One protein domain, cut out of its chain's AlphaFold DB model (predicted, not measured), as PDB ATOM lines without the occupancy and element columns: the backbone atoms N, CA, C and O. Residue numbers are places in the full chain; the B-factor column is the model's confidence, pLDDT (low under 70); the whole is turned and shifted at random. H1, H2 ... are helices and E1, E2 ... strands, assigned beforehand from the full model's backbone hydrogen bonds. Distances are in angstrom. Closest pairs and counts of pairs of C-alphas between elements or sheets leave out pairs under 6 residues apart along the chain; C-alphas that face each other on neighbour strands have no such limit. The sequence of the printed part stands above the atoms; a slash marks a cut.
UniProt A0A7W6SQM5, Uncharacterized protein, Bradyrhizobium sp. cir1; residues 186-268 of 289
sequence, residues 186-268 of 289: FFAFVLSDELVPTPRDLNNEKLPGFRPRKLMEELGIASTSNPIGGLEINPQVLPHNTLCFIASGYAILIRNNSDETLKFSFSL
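AT A GLANCE: This is residues 186 to 268 of the 289 residues of an uncharacterized protein of Bradyrhizobium sp. cir1 (UniProt A0A7W6SQM5). Little regular structure is here: a two-stranded hairpin, E1 and E2, and the thinly paired stretches 232 to 237 and 262 to 267 form two arms of a V, while one short helix, H1, sits with loops at the opposite end. The printed part has 83 residues, 21 of them in named elements, in the order H1, E1, E2, antiparallel, class mixed. It is elongated, 43 by 28 by 26 A, and only just compact, close to loose, with a radius of gyration of the C-alphas of 14.1 A.

HOW THE PARTS SIT: Look first at residues 190 to 191, paired antiparallel with 194 to 195. In H1, residues 210 to 218, every O i to N i+4 pair is within hydrogen-bond range. A tight link joins E1, residues 242 to 247, to E2, residues 250 to 255, in a hairpin at 162 degrees; N 245 and O 252 are 2.9 A apart. H1 and E2 are apart.

IN THESE COORDINATES: Find C-alpha 210 at (-18.467, -9.728, 45.106), where H1 begins its 12.3 A. E1 spans 16.6 A; E2 spans 16.3 A and ends at C-alpha 255, (-45.351, -4.944, 30.091).

THE WHOLE: The farthest C-alphas, of Leu 219 and Asp 259, are 44.1 A apart. The printed part has no cut; H1 to E1 is a long link. Look for pLDDT under 70 at residues 197 to 208, 224 to 232 and 266 to 268.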
ATOM      1  N   PHE A 186     -23.179 -19.405  39.572       83.38
ATOM      2  CA  PHE A 186     -23.141 -18.028  39.080       83.38
ATOM      3  C   PHE A 186     -24.066 -17.799  37.875       83.38
ATOM      4  O   PHE A 186     -24.794 -16.806  37.841       83.38
ATOM      5  N   PHE A 187     -24.102 -18.733  36.917       82.94
ATOM      6  CA  PHE A 187     -24.974 -18.631  35.739       82.94
ATOM      7  C   PHE A 187     -26.475 -18.613  36.073       82.94
ATOM      8  O   PHE A 187     -27.254 -18.080  35.286       82.94
ATOM      9  N   ALA A 188     -26.896 -19.110  37.243       79.81
ATOM     10  CA  ALA A 188     -28.293 -19.031  37.683       79.81
ATOM     11  C   ALA A 188     -28.783 -17.589  37.944       79.81
ATOM     12  O   ALA A 188     -29.985 -17.370  38.094       79.81
ATOM     13  N   PHE A 189     -27.870 -16.613  37.983       78.62
ATOM     14  CA  PHE A 189     -28.147 -15.200  38.256       78.62
ATOM     15  C   PHE A 189     -27.878 -14.283  37.055       78.62
ATOM     16  O   PHE A 189     -27.833 -13.064  37.215       78.62
ATOM     17  N   VAL A 190     -27.696 -14.843  35.856       80.75
ATOM     18  CA  VAL A 190     -27.528 -14.075  34.614       80.75
ATOM     19  C   VAL A 190     -28.881 -13.936  33.907       80.75
ATOM     20  O   VAL A 190     -29.527 -14.938  33.609       80.75
ATOM     21  N   LEU A 191     -29.305 -12.699  33.631       79.19
ATOM     22  CA  LEU A 191     -30.487 -12.353  32.832       79.19
ATOM     23  C   LEU A 191     -30.041 -11.546  31.607       79.19
ATOM     24  O   LEU A 191     -29.422 -10.501  31.767       79.19
ATOM     25  N   SER A 192     -30.399 -11.981  30.397       78.88
ATOM     26  CA  SER A 192     -30.083 -11.274  29.139       78.88
ATOM     27  C   SER A 192     -28.608 -10.842  29.041       78.88
ATOM     28  O   SER A 192     -28.311  -9.678  28.789       78.88
ATOM     29  N   ASP A 193     -27.699 -11.788  29.289       76.62
ATOM     30  CA  ASP A 193     -26.234 -11.622  29.313       76.62
ATOM     31  C   ASP A 193     -25.669 -10.700  30.421       76.62
ATOM     32  O   ASP A 193     -24.451 -10.550  30.538       76.62
ATOM     33  N   GLU A 194     -26.511 -10.152  31.304       75.69
ATOM     34  CA  GLU A 194     -26.101  -9.352  32.465       75.69
ATOM     35  C   GLU A 194     -26.233 -10.145  33.777       75.69
ATOM     36  O   GLU A 194     -27.254 -10.779  34.050       75.69
ATOM     37  N   LEU A 195     -25.211 -10.095  34.641       76.12
ATOM     38  CA  LEU A 195     -25.331 -10.601  36.013       76.12
ATOM     39  C   LEU A 195     -26.276  -9.694  36.807       76.12
ATOM     40  O   LEU A 195     -26.009  -8.500  36.939       76.12
ATOM     41  N   VAL A 196     -27.308 -10.270  37.423       74.19
ATOM     42  CA  VAL A 196     -28.183  -9.548  38.350       74.19
ATOM     43  C   VAL A 196     -27.436  -9.284  39.666       74.19
ATOM     44  O   VAL A 196     -27.110 -10.229  40.390       74.19
ATOM     45  N   PRO A 197     -27.162  -8.015  40.020       67.31
ATOM     46  CA  PRO A 197     -26.499  -7.671  41.267       67.31
ATOM     47  C   PRO A 197     -27.429  -7.888  42.470       67.31
ATOM     48  O   PRO A 197     -28.637  -7.662  42.408       67.31
ATOM     49  N   THR A 198     -26.854  -8.328  43.588       64.19
ATOM     50  CA  THR A 198     -27.599  -8.872  44.731       64.19
ATOM     51  C   THR A 198     -28.050  -7.764  45.708       64.19
ATOM     52  O   THR A 198     -27.175  -7.132  46.313       64.19
ATOM     53  N   PRO A 199     -29.364  -7.528  45.919       54.50
ATOM     54  CA  PRO A 199     -29.857  -6.435  46.765       54.50
ATOM     55  C   PRO A 199     -29.484  -6.551  48.253       54.50
ATOM     56  O   PRO A 199     -29.442  -7.640  48.821       54.50
ATOM     57  N   ARG A 200     -29.276  -5.402  48.912       50.69
ATOM     58  CA  ARG A 200     -28.824  -5.289  50.319       50.69
ATOM     59  C   ARG A 200     -29.768  -5.920  51.354       50.69
ATOM     60  O   ARG A 200     -29.313  -6.318  52.423       50.69
ATOM     61  N   ASP A 201     -31.068  -5.929  51.091       53.75
ATOM     62  CA  ASP A 201     -32.107  -6.466  51.977       53.75
ATOM     63  C   ASP A 201     -32.252  -7.992  51.882       53.75
ATOM     64  O   ASP A 201     -32.737  -8.620  52.823       53.75
ATOM     65  N   LEU A 202     -31.745  -8.607  50.812       55.28
ATOM     66  CA  LEU A 202     -31.644 -10.055  50.672       55.28
ATOM     67  C   LEU A 202     -30.294 -10.547  51.213       55.28
ATOM     68  O   LEU A 202     -29.408 -10.944  50.460       55.28
ATOM     69  N   ASN A 203     -30.146 -10.550  52.541       52.50
ATOM     70  CA  ASN A 203     -28.980 -11.128  53.216       52.50
ATOM     71  C   ASN A 203     -29.019 -12.669  53.153       52.50
ATOM     72  O   ASN A 203     -29.337 -13.346  54.129       52.50
ATOM     73  N   ASN A 204     -28.755 -13.210  51.965       60.59
ATOM     74  CA  ASN A 204     -28.820 -14.627  51.639       60.59
ATOM     75  C   ASN A 204     -27.475 -15.071  51.052       60.59
ATOM     76  O   ASN A 204     -27.099 -14.650  49.960       60.59
ATOM     77  N   GLU A 205     -26.775 -15.956  51.762       59.44
ATOM     78  CA  GLU A 205     -25.451 -16.477  51.379       59.44
ATOM     79  C   GLU A 205     -25.443 -17.210  50.025       59.44
ATOM     80  O   GLU A 205     -24.381 -17.401  49.440       59.44
ATOM     81  N   LYS A 206     -26.620 -17.587  49.504       62.06
ATOM     82  CA  LYS A 206     -26.791 -18.226  48.189       62.06
ATOM     83  C   LYS A 206     -26.760 -17.249  47.005       62.06
ATOM     84  O   LYS A 206     -26.868 -17.694  45.868       62.06
ATOM     85  N   LEU A 207     -26.687 -15.938  47.247       66.69
ATOM     86  CA  LEU A 207     -26.635 -14.924  46.192       66.69
ATOM     87  C   LEU A 207     -25.176 -14.592  45.805       66.69
ATOM     88  O   LEU A 207     -24.322 -14.473  46.690       66.69
ATOM     89  N   PRO A 208     -24.855 -14.395  44.508       66.56
ATOM     90  CA  PRO A 208     -23.488 -14.183  44.040       66.56
ATOM     91  C   PRO A 208     -23.005 -12.760  44.340       66.56
ATOM     92  O   PRO A 208     -23.032 -11.864  43.497       66.56
ATOM     93  N   GLY A 209     -22.529 -12.552  45.566       70.00
ATOM     94  CA  GLY A 209     -21.862 -11.313  45.952       70.00
ATOM     95  C   GLY A 209     -20.518 -11.100  45.233       70.00
ATOM     96  O   GLY A 209     -20.124 -11.826  44.318       70.00
ATOM     97  N   PHE A 210     -19.747 -10.123  45.712       73.69
ATOM     98  CA  PHE A 210     -18.467  -9.728  45.106       73.69
ATOM     99  C   PHE A 210     -17.469 -10.886  44.886       73.69
ATOM    100  O   PHE A 210     -16.773 -10.912  43.873       73.69
ATOM    101  N   ARG A 211     -17.392 -11.856  45.812       77.69
ATOM    102  CA  ARG A 211     -16.415 -12.961  45.747       77.69
ATOM    103  C   ARG A 211     -16.668 -13.933  44.578       77.69
ATOM    104  O   ARG A 211     -15.744 -14.079  43.780       77.69
ATOM    105  N   PRO A 212     -17.859 -14.560  44.427       78.81
ATOM    106  CA  PRO A 212     -18.183 -15.358  43.240       78.81
ATOM    107  C   PRO A 212     -17.929 -14.613  41.932       78.81
ATOM    108  O   PRO A 212     -17.316 -15.165  41.025       78.81
ATOM    109  N   ARG A 213     -18.317 -13.336  41.857       78.06
ATOM    110  CA  ARG A 213     -18.116 -12.544  40.645       78.06
ATOM    111  C   ARG A 213     -16.638 -12.322  40.304       78.06
ATOM    112  O   ARG A 213     -16.257 -12.543  39.160       78.06
ATOM    113  N   LYS A 214     -15.809 -11.922  41.275       80.56
ATOM    114  CA  LYS A 214     -14.365 -11.733  41.058       80.56
ATOM    115  C   LYS A 214     -13.703 -13.016  40.547       80.56
ATOM    116  O   LYS A 214     -12.877 -12.940  39.647       80.56
ATOM    117  N   LEU A 215     -14.120 -14.180  41.051       85.44
ATOM    118  CA  LEU A 215     -13.655 -15.468  40.534       85.44
ATOM    119  C   LEU A 215     -14.045 -15.669  39.058       85.44
ATOM    120  O   LEU A 215     -13.212 -16.098  38.272       85.44
ATOM    121  N   MET A 216     -15.272 -15.333  38.648       88.06
ATOM    122  CA  MET A 216     -15.673 -15.450  37.236       88.06
ATOM    123  C   MET A 216     -14.888 -14.513  36.310       88.06
ATOM    124  O   MET A 216     -14.649 -14.866  35.158       88.06
ATOM    125  N   GLU A 217     -14.475 -13.342  36.794       83.62
ATOM    126  CA  GLU A 217     -13.584 -12.431  36.062       83.62
ATOM    127  C   GLU A 217     -12.153 -12.990  35.980       83.62
ATOM    128  O   GLU A 217     -11.553 -12.982  34.908       83.62
ATOM    129  N   GLU A 218     -11.629 -13.556  37.072       86.06
ATOM    130  CA  GLU A 218     -10.317 -14.227  37.112       86.06
ATOM    131  C   GLU A 218     -10.254 -15.473  36.212       86.06
ATOM    132  O   GLU A 218      -9.216 -15.751  35.614       86.06
ATOM    133  N   LEU A 219     -11.375 -16.185  36.057       86.69
ATOM    134  CA  LEU A 219     -11.536 -17.311  35.132       86.69
ATOM    135  C   LEU A 219     -11.811 -16.881  33.675       86.69
ATOM    136  O   LEU A 219     -11.891 -17.738  32.794       86.69
ATOM    137  N   GLY A 220     -11.984 -15.582  33.403       84.12
ATOM    138  CA  GLY A 220     -12.296 -15.052  32.068       84.12
ATOM    139  C   GLY A 220     -13.708 -15.373  31.556       84.12
ATOM    140  O   GLY A 220     -13.945 -15.339  30.350       84.12
ATOM    141  N   ILE A 221     -14.633 -15.708  32.457       83.81
ATOM    142  CA  ILE A 221     -16.025 -16.105  32.175       83.81
ATOM    143  C   ILE A 221     -16.947 -14.886  32.203       83.81
ATOM    144  O   ILE A 221     -17.840 -14.756  31.371       83.81
ATOM    145  N   ALA A 222     -16.718 -13.991  33.163       79.25
ATOM    146  CA  ALA A 222     -17.380 -12.700  33.261       79.25
ATOM    147  C   ALA A 222     -16.425 -11.582  32.827       79.25
ATOM    148  O   ALA A 222     -15.207 -11.691  32.958       79.25
ATOM    149  N   SER A 223     -16.985 -10.477  32.341       70.69
ATOM    150  CA  SER A 223     -16.237  -9.254  32.051       70.69
ATOM    151  C   SER A 223     -17.028  -8.027  32.496       70.69
ATOM    152  O   SER A 223     -18.250  -8.068  32.643       70.69
ATOM    153  N   THR A 224     -16.335  -6.915  32.723       62.12
ATOM    154  CA  THR A 224     -16.957  -5.637  33.078       62.12
ATOM    155  C   THR A 224     -17.522  -4.954  31.832       62.12
ATOM    156  O   THR A 224     -16.869  -4.094  31.245       62.12
ATOM    157  N   SER A 225     -18.740  -5.322  31.432       53.28
ATOM    158  CA  SER A 225     -19.445  -4.732  30.280       53.28
ATOM    159  C   SER A 225     -19.908  -3.282  30.492       53.28
ATOM    160  O   SER A 225     -20.186  -2.585  29.521       53.28
ATOM    161  N   ASN A 226     -19.972  -2.812  31.744       51.38
ATOM    162  CA  ASN A 226     -20.491  -1.488  32.109       51.38
ATOM    163  C   ASN A 226     -19.393  -0.544  32.654       51.38
ATOM    164  O   ASN A 226     -18.452  -1.029  33.285       51.38
ATOM    165  N   PRO A 227     -19.523   0.798  32.529       45.91
ATOM    166  CA  PRO A 227     -18.542   1.770  33.051       45.91
ATOM    167  C   PRO A 227     -18.354   1.730  34.575       45.91
ATOM    168  O   PRO A 227     -17.286   2.053  35.083       45.91
ATOM    169  N   ILE A 228     -19.392   1.301  35.300       50.16
ATOM    170  CA  ILE A 228     -19.399   1.062  36.758       50.16
ATOM    171  C   ILE A 228     -19.107  -0.429  37.051       50.16
ATOM    172  O   ILE A 228     -19.464  -0.980  38.088       50.16
ATOM    173  N   GLY A 229     -18.521  -1.125  36.072       53.81
ATOM    174  CA  GLY A 229     -18.164  -2.533  36.108       53.81
ATOM    175  C   GLY A 229     -19.300  -3.429  36.571       53.81
ATOM    176  O   GLY A 229     -19.120  -4.095  37.575       53.81
ATOM    177  N   GLY A 230     -20.461  -3.442  35.908       55.88
ATOM    178  CA  GLY A 230     -21.539  -4.427  36.147       55.88
ATOM    179  C   GLY A 230     -22.052  -4.545  37.594       55.88
ATOM    180  O   GLY A 230     -22.543  -5.600  37.985       55.88
ATOM    181  N   LEU A 231     -21.854  -3.523  38.432       58.38
ATOM    182  CA  LEU A 231     -22.326  -3.501  39.823       58.38
ATOM    183  C   LEU A 231     -23.782  -3.036  39.941       58.38
ATOM    184  O   LEU A 231     -24.344  -3.104  41.028       58.38
ATOM    185  N   GLU A 232     -24.378  -2.558  38.853       65.88
ATOM    186  CA  GLU A 232     -25.719  -1.990  38.807       65.88
ATOM    187  C   GLU A 232     -26.359  -2.291  37.447       65.88
ATOM    188  O   GLU A 232     -25.698  -2.155  36.414       65.88
ATOM    189  N   ILE A 233     -27.638  -2.675  37.459       70.62
ATOM    190  CA  ILE A 233     -28.499  -2.723  36.272       70.62
ATOM    191  C   ILE A 233     -29.732  -1.855  36.543       70.62
ATOM    192  O   ILE A 233     -30.396  -1.990  37.574       70.62
ATOM    193  N   ASN A 234     -30.033  -0.945  35.613       78.19
ATOM    194  CA  ASN A 234     -31.123   0.030  35.727       78.19
ATOM    195  C   ASN A 234     -32.122  -0.102  34.564       78.19
ATOM    196  O   ASN A 234     -32.220   0.810  33.731       78.19
ATOM    197  N   PRO A 235     -32.833  -1.240  34.441       80.75
ATOM    198  CA  PRO A 235     -33.761  -1.439  33.343       80.75
ATOM    199  C   PRO A 235     -34.937  -0.460  33.429       80.75
ATOM    200  O   PRO A 235     -35.455  -0.151  34.505       80.75
ATOM    201  N   GLN A 236     -35.371   0.024  32.267       87.88
ATOM    202  CA  GLN A 236     -36.495   0.948  32.136       87.88
ATOM    203  C   GLN A 236     -37.481   0.401  31.108       87.88
ATOM    204  O   GLN A 236     -37.079  -0.061  30.041       87.88
ATOM    205  N   VAL A 237     -38.772   0.474  31.420       91.38
ATOM    206  CA  VAL A 237     -39.852   0.091  30.508       91.38
ATOM    207  C   VAL A 237     -40.641   1.348  30.186       91.38
ATOM    208  O   VAL A 237     -41.374   1.874  31.024       91.38
ATOM    209  N   LEU A 238     -40.448   1.853  28.969       93.44
ATOM    210  CA  LEU A 238     -41.161   3.025  28.463       93.44
ATOM    211  C   LEU A 238     -42.687   2.793  28.474       93.44
ATOM    212  O   LEU A 238     -43.115   1.633  28.447       93.44
ATOM    213  N   PRO A 239     -43.501   3.865  28.502       96.00
ATOM    214  CA  PRO A 239     -44.952   3.780  28.363       96.00
ATOM    215  C   PRO A 239     -45.378   2.892  27.194       96.00
ATOM    216  O   PRO A 239     -44.767   2.937  26.124       96.00
ATOM    217  N   HIS A 240     -46.420   2.088  27.407       95.00
ATOM    218  CA  HIS A 240     -47.017   1.183  26.408       95.00
ATOM    219  C   HIS A 240     -46.043   0.186  25.750       95.00
ATOM    220  O   HIS A 240     -46.304  -0.323  24.659       95.00
ATOM    221  N   ASN A 241     -44.918  -0.117  26.406       95.44
ATOM    222  CA  ASN A 241     -43.856  -0.978  25.884       95.44
ATOM    223  C   ASN A 241     -43.675  -2.260  26.726       95.44
ATOM    224  O   ASN A 241     -44.178  -2.376  27.844       95.44
ATOM    225  N   THR A 242     -42.968  -3.258  26.189       91.81
ATOM    226  CA  THR A 242     -42.654  -4.521  26.879       91.81
ATOM    227  C   THR A 242     -41.147  -4.760  26.901       91.81
ATOM    228  O   THR A 242     -40.505  -4.785  25.855       91.81
ATOM    229  N   LEU A 243     -40.593  -4.988  28.092       88.56
ATOM    230  CA  LEU A 243     -39.223  -5.455  28.295       88.56
ATOM    231  C   LEU A 243     -39.212  -6.976  28.485       88.56
ATOM    232  O   LEU A 243     -40.124  -7.538  29.092       88.56
ATOM    233  N   CYS A 244     -38.174  -7.637  27.974       86.12
ATOM    234  CA  CYS A 244     -37.981  -9.077  28.082       86.12
ATOM    235  C   CYS A 244     -36.621  -9.385  28.715       86.12
ATOM    236  O   CYS A 244     -35.590  -8.959  28.195       86.12
ATOM    237  N   PHE A 245     -36.618 -10.172  29.789       83.50
ATOM    238  CA  PHE A 245     -35.416 -10.813  30.322       83.50
ATOM    239  C   PHE A 245     -35.408 -12.286  29.935       83.50
ATOM    240  O   PHE A 245     -36.441 -12.943  30.043       83.50
ATOM    241  N   ILE A 246     -34.264 -12.811  29.500       80.62
ATOM    242  CA  ILE A 246     -34.113 -14.221  29.117       80.62
ATOM    243  C   ILE A 246     -33.074 -14.875  30.026       80.62
ATOM    244  O   ILE A 246     -31.981 -14.341  30.191       80.62
ATOM    245  N   ALA A 247     -33.399 -16.038  30.592       80.06
ATOM    246  CA  ALA A 247     -32.455 -16.858  31.346       80.06
ATOM    247  C   ALA A 247     -32.845 -18.334  31.322       80.06
ATOM    248  O   ALA A 247     -34.020 -18.678  31.436       80.06
ATOM    249  N   SER A 248     -31.853 -19.218  31.196       73.31
ATOM    250  CA  SER A 248     -32.021 -20.677  31.323       73.31
ATOM    251  C   SER A 248     -33.147 -21.284  30.464       73.31
ATOM    252  O   SER A 248     -33.790 -22.249  30.868       73.31
ATOM    253  N   GLY A 249     -33.404 -20.713  29.280       74.06
ATOM    254  CA  GLY A 249     -34.476 -21.136  28.365       74.06
ATOM    255  C   GLY A 249     -35.871 -20.568  28.670       74.06
ATOM    256  O   GLY A 249     -36.805 -20.833  27.916       74.06
ATOM    257  N   TYR A 250     -36.015 -19.763  29.723       81.69
ATOM    258  CA  TYR A 250     -37.242 -19.057  30.093       81.69
ATOM    259  C   TYR A 250     -37.149 -17.565  29.754       81.69
ATOM    260  O   TYR A 250     -36.058 -16.999  29.649       81.69
ATOM    261  N   ALA A 251     -38.310 -16.920  29.622       85.75
ATOM    262  CA  ALA A 251     -38.429 -15.482  29.407       85.75
ATOM    263  C   ALA A 251     -39.377 -14.850  30.436       85.75
ATOM    264  O   ALA A 251     -40.477 -15.355  30.668       85.75
ATOM    265  N   ILE A 252     -38.964 -13.728  31.026       85.62
ATOM    266  CA  ILE A 252     -39.777 -12.880  31.901       85.62
ATOM    267  C   ILE A 252     -40.161 -11.633  31.105       85.62
ATOM    268  O   ILE A 252     -39.292 -10.889  30.651       85.62
ATOM    269  N   LEU A 253     -41.464 -11.399  30.947       89.12
ATOM    270  CA  LEU A 253     -42.014 -10.265  30.205       89.12
ATOM    271  C   LEU A 253     -42.594  -9.231  31.174       89.12
ATOM    272  O   LEU A 253     -43.542  -9.524  31.898       89.12
ATOM    273  N   ILE A 254     -42.057  -8.012  31.151       88.88
ATOM    274  CA  ILE A 254     -42.574  -6.868  31.910       88.88
ATOM    275  C   ILE A 254     -43.238  -5.915  30.921       88.88
ATOM    276  O   ILE A 254     -42.555  -5.218  30.171       88.88
ATOM    277  N   ARG A 255     -44.574  -5.880  30.911       93.06
ATOM    278  CA  ARG A 255     -45.351  -4.944  30.091       93.06
ATOM    279  C   ARG A 255     -45.760  -3.731  30.915       93.06
ATOM    280  O   ARG A 255     -46.419  -3.871  31.940       93.06
ATOM    281  N   ASN A 256     -45.418  -2.547  30.427       95.62
ATOM    282  CA  ASN A 256     -45.899  -1.288  30.961       95.62
ATOM    283  C   ASN A 256     -47.158  -0.853  30.197       95.62
ATOM    284  O   ASN A 256     -47.069  -0.515  29.023       95.62
ATOM    285  N   ASN A 257     -48.316  -0.863  30.862       94.25
ATOM    286  CA  ASN A 257     -49.590  -0.381  30.305       94.25
ATOM    287  C   ASN A 257     -49.931   1.058  30.754       94.25
ATOM    288  O   ASN A 257     -51.060   1.502  30.565       94.25
ATOM    289  N   SER A 258     -49.002   1.752  31.420       94.25
ATOM    290  CA  SER A 258     -49.193   3.113  31.935       94.25
ATOM    291  C   SER A 258     -48.540   4.162  31.034       94.25
ATOM    292  O   SER A 258     -47.691   3.837  30.201       94.25
ATOM    293  N   ASP A 259     -48.902   5.427  31.249       95.50
ATOM    294  CA  ASP A 259     -48.315   6.586  30.567       95.50
ATOM    295  C   ASP A 259     -46.973   7.050  31.178       95.50
ATOM    296  O   ASP A 259     -46.325   7.951  30.645       95.50
ATOM    297  N   GLU A 260     -46.514   6.428  32.271       93.44
ATOM    298  CA  GLU A 260     -45.244   6.747  32.938       93.44
ATOM    299  C   GLU A 260     -44.166   5.688  32.663       93.44
ATOM    300  O   GLU A 260     -44.457   4.523  32.419       93.44
ATOM    301  N   THR A 261     -42.883   6.067  32.699       92.25
ATOM    302  CA  THR A 261     -41.781   5.096  32.546       92.25
ATOM    303  C   THR A 261     -41.574   4.319  33.842       92.25
ATOM    304  O   THR A 261     -41.158   4.905  34.843       92.25
ATOM    305  N   LEU A 262     -41.748   2.995  33.808       88.19
ATOM    306  CA  LEU A 262     -41.335   2.131  34.913       88.19
ATOM    307  C   LEU A 262     -39.806   2.073  34.952       88.19
ATOM    308  O   LEU A 262     -39.170   1.692  33.968       88.19
ATOM    309  N   LYS A 263     -39.214   2.447  36.086       85.06
ATOM    310  CA  LYS A 263     -37.765   2.398  36.318       85.06
ATOM    311  C   LYS A 263     -37.470   1.383  37.406       85.06
ATOM    312  O   LYS A 263     -38.077   1.434  38.468       85.06
ATOM    313  N   PHE A 264     -36.519   0.500  37.153       77.62
ATOM    314  CA  PHE A 264     -36.035  -0.477  38.117       77.62
ATOM    315  C   PHE A 264     -34.553  -0.206  38.383       77.62
ATOM    316  O   PHE A 264     -33.857   0.316  37.514       77.62
ATOM    317  N   SER A 265     -34.077  -0.554  39.575       70.88
ATOM    318  CA  SER A 265     -32.668  -0.436  39.943       70.88
ATOM    319  C   SER A 265     -32.279  -1.608  40.827       70.88
ATOM    320  O   SER A 265     -32.935  -1.884  41.833       70.88
ATOM    321  N   PHE A 266     -31.217  -2.300  40.433       68.81
ATOM    322  CA  PHE A 266     -30.610  -3.388  41.184       68.81
ATOM    323  C   PHE A 266     -29.120  -3.072  41.284       68.81
ATOM    324  O   PHE A 266     -28.491  -2.827  40.255       68.81
ATOM    325  N   SER A 267     -28.541  -3.079  42.487       59.31
ATOM    326  CA  SER A 267     -27.130  -2.731  42.698       59.31
ATOM    327  C   SER A 267     -26.453  -3.555  43.797       59.31
ATOM    328  O   SER A 267     -27.074  -3.950  44.786       59.31
ATOM    329  N   LEU A 268     -25.158  -3.825  43.611       50.00
ATOM    330  CA  LEU A 268     -24.299  -4.492  44.587       50.00
ATOM    331  C   LEU A 268     -23.909  -3.510  45.712       50.00
ATOM    332  O   LEU A 268     -23.770  -2.306  45.467       50.00
TER     333      LEU A 268